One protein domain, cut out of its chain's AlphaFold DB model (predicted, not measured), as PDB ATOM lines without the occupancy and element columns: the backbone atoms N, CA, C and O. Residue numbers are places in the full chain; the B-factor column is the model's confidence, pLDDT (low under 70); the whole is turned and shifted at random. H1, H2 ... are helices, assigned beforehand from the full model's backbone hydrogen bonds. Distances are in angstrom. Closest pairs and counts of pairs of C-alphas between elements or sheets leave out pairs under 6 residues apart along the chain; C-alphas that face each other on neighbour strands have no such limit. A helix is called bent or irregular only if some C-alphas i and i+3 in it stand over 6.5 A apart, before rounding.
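AT A GLANCE: This is residues 19 to 80 of the 183 residues of an uncharacterized protein of Acidimicrobiales bacterium (UniProt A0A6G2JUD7). A loose, elongated model: helix H1 lies along the long axis, an unnamed loop of residues 37 to 61 runs out beyond its last residue and folds back to the short helix H2 beside its first residues, and H3 makes the opposite end, where residues 74 to 80 stick out. The printed part has 62 residues with three named helices in the order H1, H2, H3 and no named strand. The class is all helix, though under half of the residues, 25 of 62, are in named elements. The whole is loose, with a radius of gyration of the C-alphas of 14.5 A and spans of 48 by 18 by 15 A.

HOW THE PARTS SIT: H1, residues 24 to 36, touches H2, residues 62 to 65, with residues 24 to 27 alone; their closest C-alphas, those of Ala 24 and His 64, are 3.9 A apart. H1 is close to but not clearly touching H3, residues 70 to 77, the closest C-alphas being those of Asp 25 and Ala 70 at 7.1 A. The lines of H1 and H3 are about perpendicular, at 76 degrees. H2 and H3 are apart. Every O i to N i+4 pair is within hydrogen-bond range in H3, 7 of 9 are in H1, and H2 is too short for such a pair.

IN THESE COORDINATES: H1 begins at C-alpha 24 (23.092, 14.628, 0.157) and is 18.7 A long from first to last C-alpha. It is irregular: C-alphas 25 and 28 are 8.4 A apart. H2 is 5.1 A long and begins at C-alpha 62 (28.206, 7.160, -2.100). H3 is 10.7 A long and ends at C-alpha 77 (29.130, 7.819, 14.847).

THE WHOLE: The two C-alphas farthest apart, those of Thr 44 and Arg 79, are 48.7 A apart. The printed part has no cut. The link from H1 to H2 is long, with 25 residues, and that from H2 to H3 is tight, with 4. The mean pLDDT of the printed part is 78.0, and residues 37 to 56 are under 70.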
ATOM      1  N   LEU A  19      36.505   7.774  -4.004       91.12
ATOM      2  CA  LEU A  19      35.289   7.936  -3.220       91.12
ATOM      3  C   LEU A  19      35.423   9.203  -2.376       91.12
ATOM      4  O   LEU A  19      36.435   9.403  -1.704       91.12
ATOM      5  N   LEU A  20      34.414  10.066  -2.410       91.12
ATOM      6  CA  LEU A  20      34.344  11.262  -1.582       91.12
ATOM      7  C   LEU A  20      33.112  11.183  -0.684       91.12
ATOM      8  O   LEU A  20      31.994  11.023  -1.167       91.12
ATOM      9  N   GLY A  21      33.315  11.349   0.623       92.88
ATOM     10  CA  GLY A  21      32.250  11.344   1.632       92.88
ATOM     11  C   GLY A  21      31.418  12.628   1.666       92.88
ATOM     12  O   GLY A  21      31.152  13.139   2.748       92.88
ATOM     13  N   LEU A  22      31.062  13.189   0.504       94.12
ATOM     14  CA  LEU A  22      30.092  14.286   0.437       94.12
ATOM     15  C   LEU A  22      28.682  13.719   0.565       94.12
ATOM     16  O   LEU A  22      28.356  12.722  -0.080       94.12
ATOM     17  N   ARG A  23      27.873  14.368   1.397       95.94
ATOM     18  CA  ARG A  23      26.511  13.955   1.741       95.94
ATOM     19  C   ARG A  23      25.461  14.582   0.824       95.94
ATOM     20  O   ARG A  23      25.761  15.501   0.056       95.94
ATOM     21  N   ALA A  24      24.220  14.120   0.934       96.81
ATOM     22  CA  ALA A  24      23.092  14.628   0.157       96.81
ATOM     23  C   ALA A  24      22.796  16.111   0.460       96.81
ATOM     24  O   ALA A  24      22.568  16.903  -0.455       96.81
ATOM     25  N   ASP A  25      22.926  16.529   1.726       96.50
ATOM     26  CA  ASP A  25      22.792  17.927   2.168       96.50
ATOM     27  C   ASP A  25      23.941  18.841   1.688       96.50
ATOM     28  O   ASP A  25      23.906  20.059   1.859       96.50
ATOM     29  N   GLU A  26      24.951  18.280   1.017       93.88
ATOM     30  CA  GLU A  26      26.120  18.991   0.498       93.88
ATOM     31  C   GLU A  26      26.126  19.110  -1.035       93.88
ATOM     32  O   GLU A  26      27.182  19.333  -1.636       93.88
ATOM     33  N   GLY A  27      24.962  19.028  -1.691       92.25
ATOM     34  CA  GLY A  27      24.837  19.016  -3.158       92.25
ATOM     35  C   GLY A  27      25.578  20.152  -3.886       92.25
ATOM     36  O   GLY A  27      26.163  19.951  -4.950       92.25
ATOM     37  N   ARG A  28      25.689  21.348  -3.283       92.62
ATOM     38  CA  ARG A  28      26.513  22.449  -3.835       92.62
ATOM     39  C   ARG A  28      27.996  22.077  -3.955       92.62
ATOM     40  O   ARG A  28      28.657  22.481  -4.914       92.62
ATOM     41  N   ARG A  29      28.540  21.339  -2.981       89.50
ATOM     42  CA  ARG A  29      29.928  20.850  -2.993       89.50
ATOM     43  C   ARG A  29      30.095  19.752  -4.037       89.50
ATOM     44  O   ARG A  29      31.082  19.795  -4.765       89.50
ATOM     45  N   VAL A  30      29.125  18.844  -4.156       89.94
ATOM     46  CA  VAL A  30      29.105  17.793  -5.188       89.94
ATOM     47  C   VAL A  30      29.140  18.414  -6.583       89.94
ATOM     48  O   VAL A  30      30.060  18.142  -7.350       89.94
ATOM     49  N   ASN A  31      28.250  19.370  -6.863       87.81
ATOM     50  CA  ASN A  31      28.219  20.094  -8.137       87.81
ATOM     51  C   ASN A  31      29.528  20.837  -8.430       87.81
ATOM     52  O   ASN A  31      29.979  20.869  -9.571       87.81
ATOM     53  N   ARG A  32      30.179  21.409  -7.407       84.81
ATOM     54  CA  ARG A  32      31.489  22.063  -7.556       84.81
ATOM     55  C   ARG A  32      32.607  21.075  -7.886       84.81
ATOM     56  O   ARG A  32      33.527  21.431  -8.615       84.81
ATOM     57  N   VAL A  33      32.576  19.872  -7.318       82.88
ATOM     58  CA  VAL A  33      33.548  18.825  -7.656       82.88
ATOM     59  C   VAL A  33      33.290  18.339  -9.079       82.88
ATOM     60  O   VAL A  33      34.220  18.303  -9.879       82.88
ATOM     61  N   LEU A  34      32.037  18.051  -9.434       80.00
ATOM     62  CA  LEU A  34      31.662  17.597 -10.773       80.00
ATOM     63  C   LEU A  34      31.986  18.626 -11.862       80.00
ATOM     64  O   LEU A  34      32.535  18.250 -12.892       80.00
ATOM     65  N   SER A  35      31.743  19.920 -11.625       76.19
ATOM     66  CA  SER A  35      32.052  20.977 -12.600       76.19
ATOM     67  C   SER A  35      33.551  21.161 -12.849       76.19
ATOM     68  O   SER A  35      33.946  21.605 -13.925       76.19
ATOM     69  N   ARG A  36      34.396  20.791 -11.878       70.69
ATOM     70  CA  ARG A  36      35.859  20.708 -12.037       70.69
ATOM     71  C   ARG A  36      36.302  19.413 -12.709       70.69
ATOM     72  O   ARG A  36      37.314  19.416 -13.398       70.69
ATOM     73  N   SER A  37      35.524  18.347 -12.524       61.41
ATOM     74  CA  SER A  37      35.777  17.009 -13.065       61.41
ATOM     75  C   SER A  37      35.275  16.847 -14.494       61.41
ATOM     76  O   SER A  37      35.217  15.714 -14.960       61.41
ATOM     77  N   LEU A  38      34.829  17.917 -15.169       54.09
ATOM     78  CA  LEU A  38      34.279  17.805 -16.516       54.09
ATOM     79  C   LEU A  38      35.354  17.258 -17.457       54.09
ATOM     80  O   LEU A  38      36.235  17.972 -17.933       54.09
ATOM     81  N   PHE A  39      35.231  15.951 -17.678       53.44
ATOM     82  CA  PHE A  39      35.755  15.148 -18.761       53.44
ATOM     83  C   PHE A  39      35.416  15.828 -20.077       53.44
ATOM     84  O   PHE A  39      34.410  15.533 -20.711       53.44
ATOM     85  N   ALA A  40      36.243  16.771 -20.481       43.78
ATOM     86  CA  ALA A  40      36.243  17.208 -21.851       43.78
ATOM     87  C   ALA A  40      37.365  16.432 -22.530       43.78
ATOM     88  O   ALA A  40      38.536  16.813 -22.479       43.78
ATOM     89  N   GLU A  41      36.989  15.318 -23.161       43.22
ATOM     90  CA  GLU A  41      37.698  14.923 -24.372       43.22
ATOM     91  C   GLU A  41      37.718  16.161 -25.281       43.22
ATOM     92  O   GLU A  41      36.672  16.672 -25.675       43.22
ATOM     93  N   GLY A  42      38.903  16.744 -25.478       44.81
ATOM     94  CA  GLY A  42      39.069  18.001 -26.210       44.81
ATOM     95  C   GLY A  42      39.053  19.297 -25.384       44.81
ATOM     96  O   GLY A  42      39.081  20.370 -25.985       44.81
ATOM     97  N   ALA A  43      39.072  19.273 -24.040       46.84
ATOM     98  CA  ALA A  43      39.347  20.503 -23.280       46.84
ATOM     99  C   ALA A  43      40.801  20.936 -23.475       46.84
ATOM    100  O   ALA A  43      41.724  20.426 -22.845       46.84
ATOM    101  N   THR A  44      40.984  21.949 -24.311       47.09
ATOM    102  CA  THR A  44      42.260  22.639 -24.535       47.09
ATOM    103  C   THR A  44      42.604  23.633 -23.425       47.09
ATOM    104  O   THR A  44      43.709  24.171 -23.399       47.09
ATOM    105  N   THR A  45      41.687  23.890 -22.486       42.97
ATOM    106  CA  THR A  45      41.891  24.857 -21.402       42.97
ATOM    107  C   THR A  45      41.867  24.186 -20.035       42.97
ATOM    108  O   THR A  45      40.901  23.544 -19.621       42.97
ATOM    109  N   ALA A  46      42.978  24.368 -19.324       46.28
ATOM    110  CA  ALA A  46      43.332  23.830 -18.018       46.28
ATOM    111  C   ALA A  46      42.447  24.341 -16.858       46.28
ATOM    112  O   ALA A  46      42.943  24.893 -15.877       46.28
ATOM    113  N   ARG A  47      41.119  24.176 -16.940       47.22
ATOM    114  CA  ARG A  47      40.218  24.388 -15.790       47.22
ATOM    115  C   ARG A  47      40.130  23.178 -14.863       47.22
ATOM    116  O   ARG A  47      39.646  23.315 -13.742       47.22
ATOM    117  N   CYS A  48      40.656  22.026 -15.281       46.31
ATOM    118  CA  CYS A  48      41.053  20.993 -14.335       46.31
ATOM    119  C   CYS A  48      42.248  21.542 -13.557       46.31
ATOM    120  O   CYS A  48      43.347  21.675 -14.096       46.31
ATOM    121  N   SER A  49      42.046  21.902 -12.292       45.50
ATOM    122  CA  SER A  49      43.180  22.120 -11.402       45.50
ATOM    123  C   SER A  49      43.939  20.797 -11.316       45.50
ATOM    124  O   SER A  49      43.527  19.887 -10.599       45.50
ATOM    125  N   VAL A  50      45.061  20.707 -12.036       47.66
ATOM    126  CA  VAL A  50      45.979  19.554 -12.030       47.66
ATOM    127  C   VAL A  50      46.388  19.180 -10.596       47.66
ATOM    128  O   VAL A  50      46.673  18.023 -10.313       47.66
ATOM    129  N   LYS A  51      46.342  20.140  -9.657       51.34
ATOM    130  CA  LYS A  51      46.608  19.920  -8.227       51.34
ATOM    131  C   LYS A  51      45.508  19.171  -7.468       51.34
ATOM    132  O   LYS A  51      45.795  18.651  -6.399       51.34
ATOM    133  N   THR A  52      44.261  19.159  -7.941       54.41
ATOM    134  CA  THR A  52      43.136  18.564  -7.185       54.41
ATOM    135  C   THR A  52      42.422  17.423  -7.899       54.41
ATOM    136  O   THR A  52      41.766  16.634  -7.209       54.41
ATOM    137  N   GLN A  53      42.539  17.317  -9.229       62.34
ATOM    138  CA  GLN A  53      41.915  16.256 -10.027       62.34
ATOM    139  C   GLN A  53      42.775  15.914 -11.255       62.34
ATOM    140  O   GLN A  53      42.901  16.750 -12.157       62.34
ATOM    141  N   PRO A  54      43.386  14.717 -11.307       62.16
ATOM    142  CA  PRO A  54      44.062  14.231 -12.499       62.16
ATOM    143  C   PRO A  54      43.069  14.064 -13.662       62.16
ATOM    144  O   PRO A  54      41.917  13.680 -13.438       62.16
ATOM    145  N   PRO A  55      43.497  14.293 -14.915       61.62
ATOM    146  CA  PRO A  55      42.681  13.983 -16.085       61.62
ATOM    147  C   PRO A  55      42.235  12.514 -16.076       61.62
ATOM    148  O   PRO A  55      43.045  11.622 -15.831       61.62
ATOM    149  N   GLY A  56      40.956  12.264 -16.366       64.38
ATOM    150  CA  GLY A  56      40.396  10.910 -16.420       64.38
ATOM    151  C   GLY A  56      39.896  10.357 -15.079       64.38
ATOM    152  O   GLY A  56      39.393   9.235 -15.037       64.38
ATOM    153  N   GLU A  57      40.002  11.115 -13.984       72.31
ATOM    154  CA  GLU A  57      39.471  10.711 -12.683       72.31
ATOM    155  C   GLU A  57      37.975  11.033 -12.549       72.31
ATOM    156  O   GLU A  57      37.563  12.188 -12.648       72.31
ATOM    157  N   ARG A  58      37.148  10.011 -12.269       79.50
ATOM    158  CA  ARG A  58      35.728  10.187 -11.932       79.50
ATOM    159  C   ARG A  58      35.528   9.998 -10.425       79.50
ATOM    160  O   ARG A  58      35.621   8.863  -9.958       79.50
ATOM    161  N   PRO A  59      35.251  11.064  -9.654       85.44
ATOM    162  CA  PRO A  59      34.888  10.909  -8.253       85.44
ATOM    163  C   PRO A  59      33.468  10.345  -8.118       85.44
ATOM    164  O   PRO A  59      32.573  10.696  -8.889       85.44
ATOM    165  N   TYR A  60      33.270   9.506  -7.106       90.38
ATOM    166  CA  TYR A  60      31.977   8.963  -6.691       90.38
ATOM    167  C   TYR A  60      31.587   9.513  -5.319       90.38
ATOM    168  O   TYR A  60      32.464   9.775  -4.487       90.38
ATOM    169  N   PHE A  61      30.283   9.641  -5.064       94.06
ATOM    170  CA  PHE A  61      29.748  10.248  -3.843       94.06
ATOM    171  C   PHE A  61      28.723   9.323  -3.164       94.06
ATOM    172  O   PHE A  61      27.539   9.645  -3.139       94.06
ATOM    173  N   PRO A  62      29.142   8.178  -2.585       96.31
ATOM    174  CA  PRO A  62      28.206   7.160  -2.100       96.31
ATOM    175  C   PRO A  62      27.179   7.675  -1.085       96.31
ATOM    176  O   PRO A  62      26.032   7.251  -1.114       96.31
ATOM    177  N   LEU A  63      27.578   8.600  -0.202       97.12
ATOM    178  CA  LEU A  63      26.673   9.161   0.805       97.12
ATOM    179  C   LEU A  63      25.612  10.068   0.178       97.12
ATOM    180  O   LEU A  63      24.444   9.981   0.535       97.12
ATOM    181  N   HIS A  64      26.013  10.907  -0.776       97.06
ATOM    182  CA  HIS A  64      25.095  11.734  -1.550       97.06
ATOM    183  C   HIS A  64      24.129  10.883  -2.379       97.06
ATOM    184  O   HIS A  64      22.924  11.110  -2.330       97.06
ATOM    185  N   ASP A  65      24.645   9.885  -3.097       96.19
ATOM    186  CA  ASP A  65      23.849   9.041  -3.995       96.19
ATOM    187  C   ASP A  65      22.854   8.156  -3.224       96.19
ATOM    188  O   ASP A  65      21.765   7.874  -3.721       96.19
ATOM    189  N   ALA A  66      23.196   7.759  -1.994       97.25
ATOM    190  CA  ALA A  66      22.311   7.028  -1.088       97.25
ATOM    191  C   ALA A  66      21.354   7.930  -0.280       97.25
ATOM    192  O   ALA A  66      20.552   7.417   0.495       97.25
ATOM    193  N   GLY A  67      21.424   9.257  -0.437       97.50
ATOM    194  CA  GLY A  67      20.535  10.196   0.252       97.50
ATOM    195  C   GLY A  67      20.884  10.474   1.719       97.50
ATOM    196  O   GLY A  67      20.090  11.111   2.405       97.50
ATOM    197  N   PHE A  68      22.054  10.043   2.205       98.06
ATOM    198  CA  PHE A  68      22.464  10.268   3.593       98.06
ATOM    199  C   PHE A  68      22.790  11.738   3.856       98.06
ATOM    200  O   PHE A  68      23.530  12.369   3.093       98.06
ATOM    201  N   ILE A  69      22.295  12.262   4.974       96.56
ATOM    202  CA  ILE A  69      22.523  13.632   5.449       96.56
ATOM    203  C   ILE A  69      23.414  13.660   6.699       96.56
ATOM    204  O   ILE A  69      23.824  12.628   7.232       96.56
ATOM    205  N   ALA A  70      23.745  14.862   7.184       92.44
ATOM    206  CA  ALA A  70      24.567  15.041   8.385       92.44
ATOM    207  C   ALA A  70      24.025  14.290   9.617       92.44
ATOM    208  O   ALA A  70      24.814  13.773  10.407       92.44
ATOM    209  N   GLU A  71      22.698  14.209   9.765       93.81
ATOM    210  CA  GLU A  71      22.046  13.501  10.873       93.81
ATOM    211  C   GLU A  71      22.311  11.993  10.843       93.81
ATOM    212  O   GLU A  71      22.621  11.398  11.875       93.81
ATOM    213  N   ASP A  72      22.275  11.378   9.659       95.88
ATOM    214  CA  ASP A  72      22.532   9.945   9.500       95.88
ATOM    215  C   ASP A  72      23.980   9.607   9.850       95.88
ATOM    216  O   ASP A  72      24.255   8.631  10.550       95.88
ATOM    217  N   VAL A  73      24.914  10.453   9.402       91.31
ATOM    218  CA  VAL A  73      26.340  10.309   9.712       91.31
ATOM    219  C   VAL A  73      26.581  10.476  11.211       91.31
ATOM    220  O   VAL A  73      27.325   9.693  11.798       91.31
ATOM    221  N   ARG A  74      25.927  11.446  11.858       88.38
ATOM    222  CA  ARG A  74      26.020  11.618  13.313       88.38
ATOM    223  C   ARG A  74      25.459  10.411  14.057       88.38
ATOM    224  O   ARG A  74      26.107   9.911  14.968       88.38
ATOM    225  N   SER A  75      24.304   9.914  13.627       92.81
ATOM    226  CA  SER A  75      23.674   8.723  14.197       92.81
ATOM    227  C   SER A  75      24.558   7.483  14.044       92.81
ATOM    228  O   SER A  75      24.588   6.636  14.930       92.81
ATOM    229  N   PHE A  76      25.288   7.360  12.929       92.19
ATOM    230  CA  PHE A  76      26.289   6.309  12.738       92.19
ATOM    231  C   PHE A  76      27.420   6.417  13.764       92.19
ATOM    232  O   PHE A  76      27.669   5.447  14.473       92.19
ATOM    233  N   TRP A  77      28.038   7.595  13.895       88.75
ATOM    234  CA  TRP A  77      29.130   7.819  14.847       88.75
ATOM    235  C   TRP A  77      28.710   7.607  16.304       88.75
ATOM    236  O   TRP A  77      29.466   7.027  17.070       88.75
ATOM    237  N   GLN A  78      27.485   7.986  16.678       90.00
ATOM    238  CA  GLN A  78      26.946   7.756  18.027       90.00
ATOM    239  C   GLN A  78      26.799   6.274  18.401       90.00
ATOM    240  O   GLN A  78      26.682   5.959  19.581       90.00
ATOM    241  N   ARG A  79      26.766   5.367  17.415       94.31
ATOM    242  CA  ARG A  79      26.708   3.913  17.639       94.31
ATOM    243  C   ARG A  79      28.084   3.250  17.630       94.31
ATOM    244  O   ARG A  79      28.159   2.043  17.834       94.31
ATOM    245  N   CYS A  80      29.144   3.993  17.328       93.94
ATOM    246  CA  CYS A  80      30.501   3.479  17.385       93.94
ATOM    247  C   CYS A  80      31.027   3.561  18.820       93.94
ATOM    248  O   CYS A  80      30.759   4.525  19.531       93.94
TER     249      CYS A  80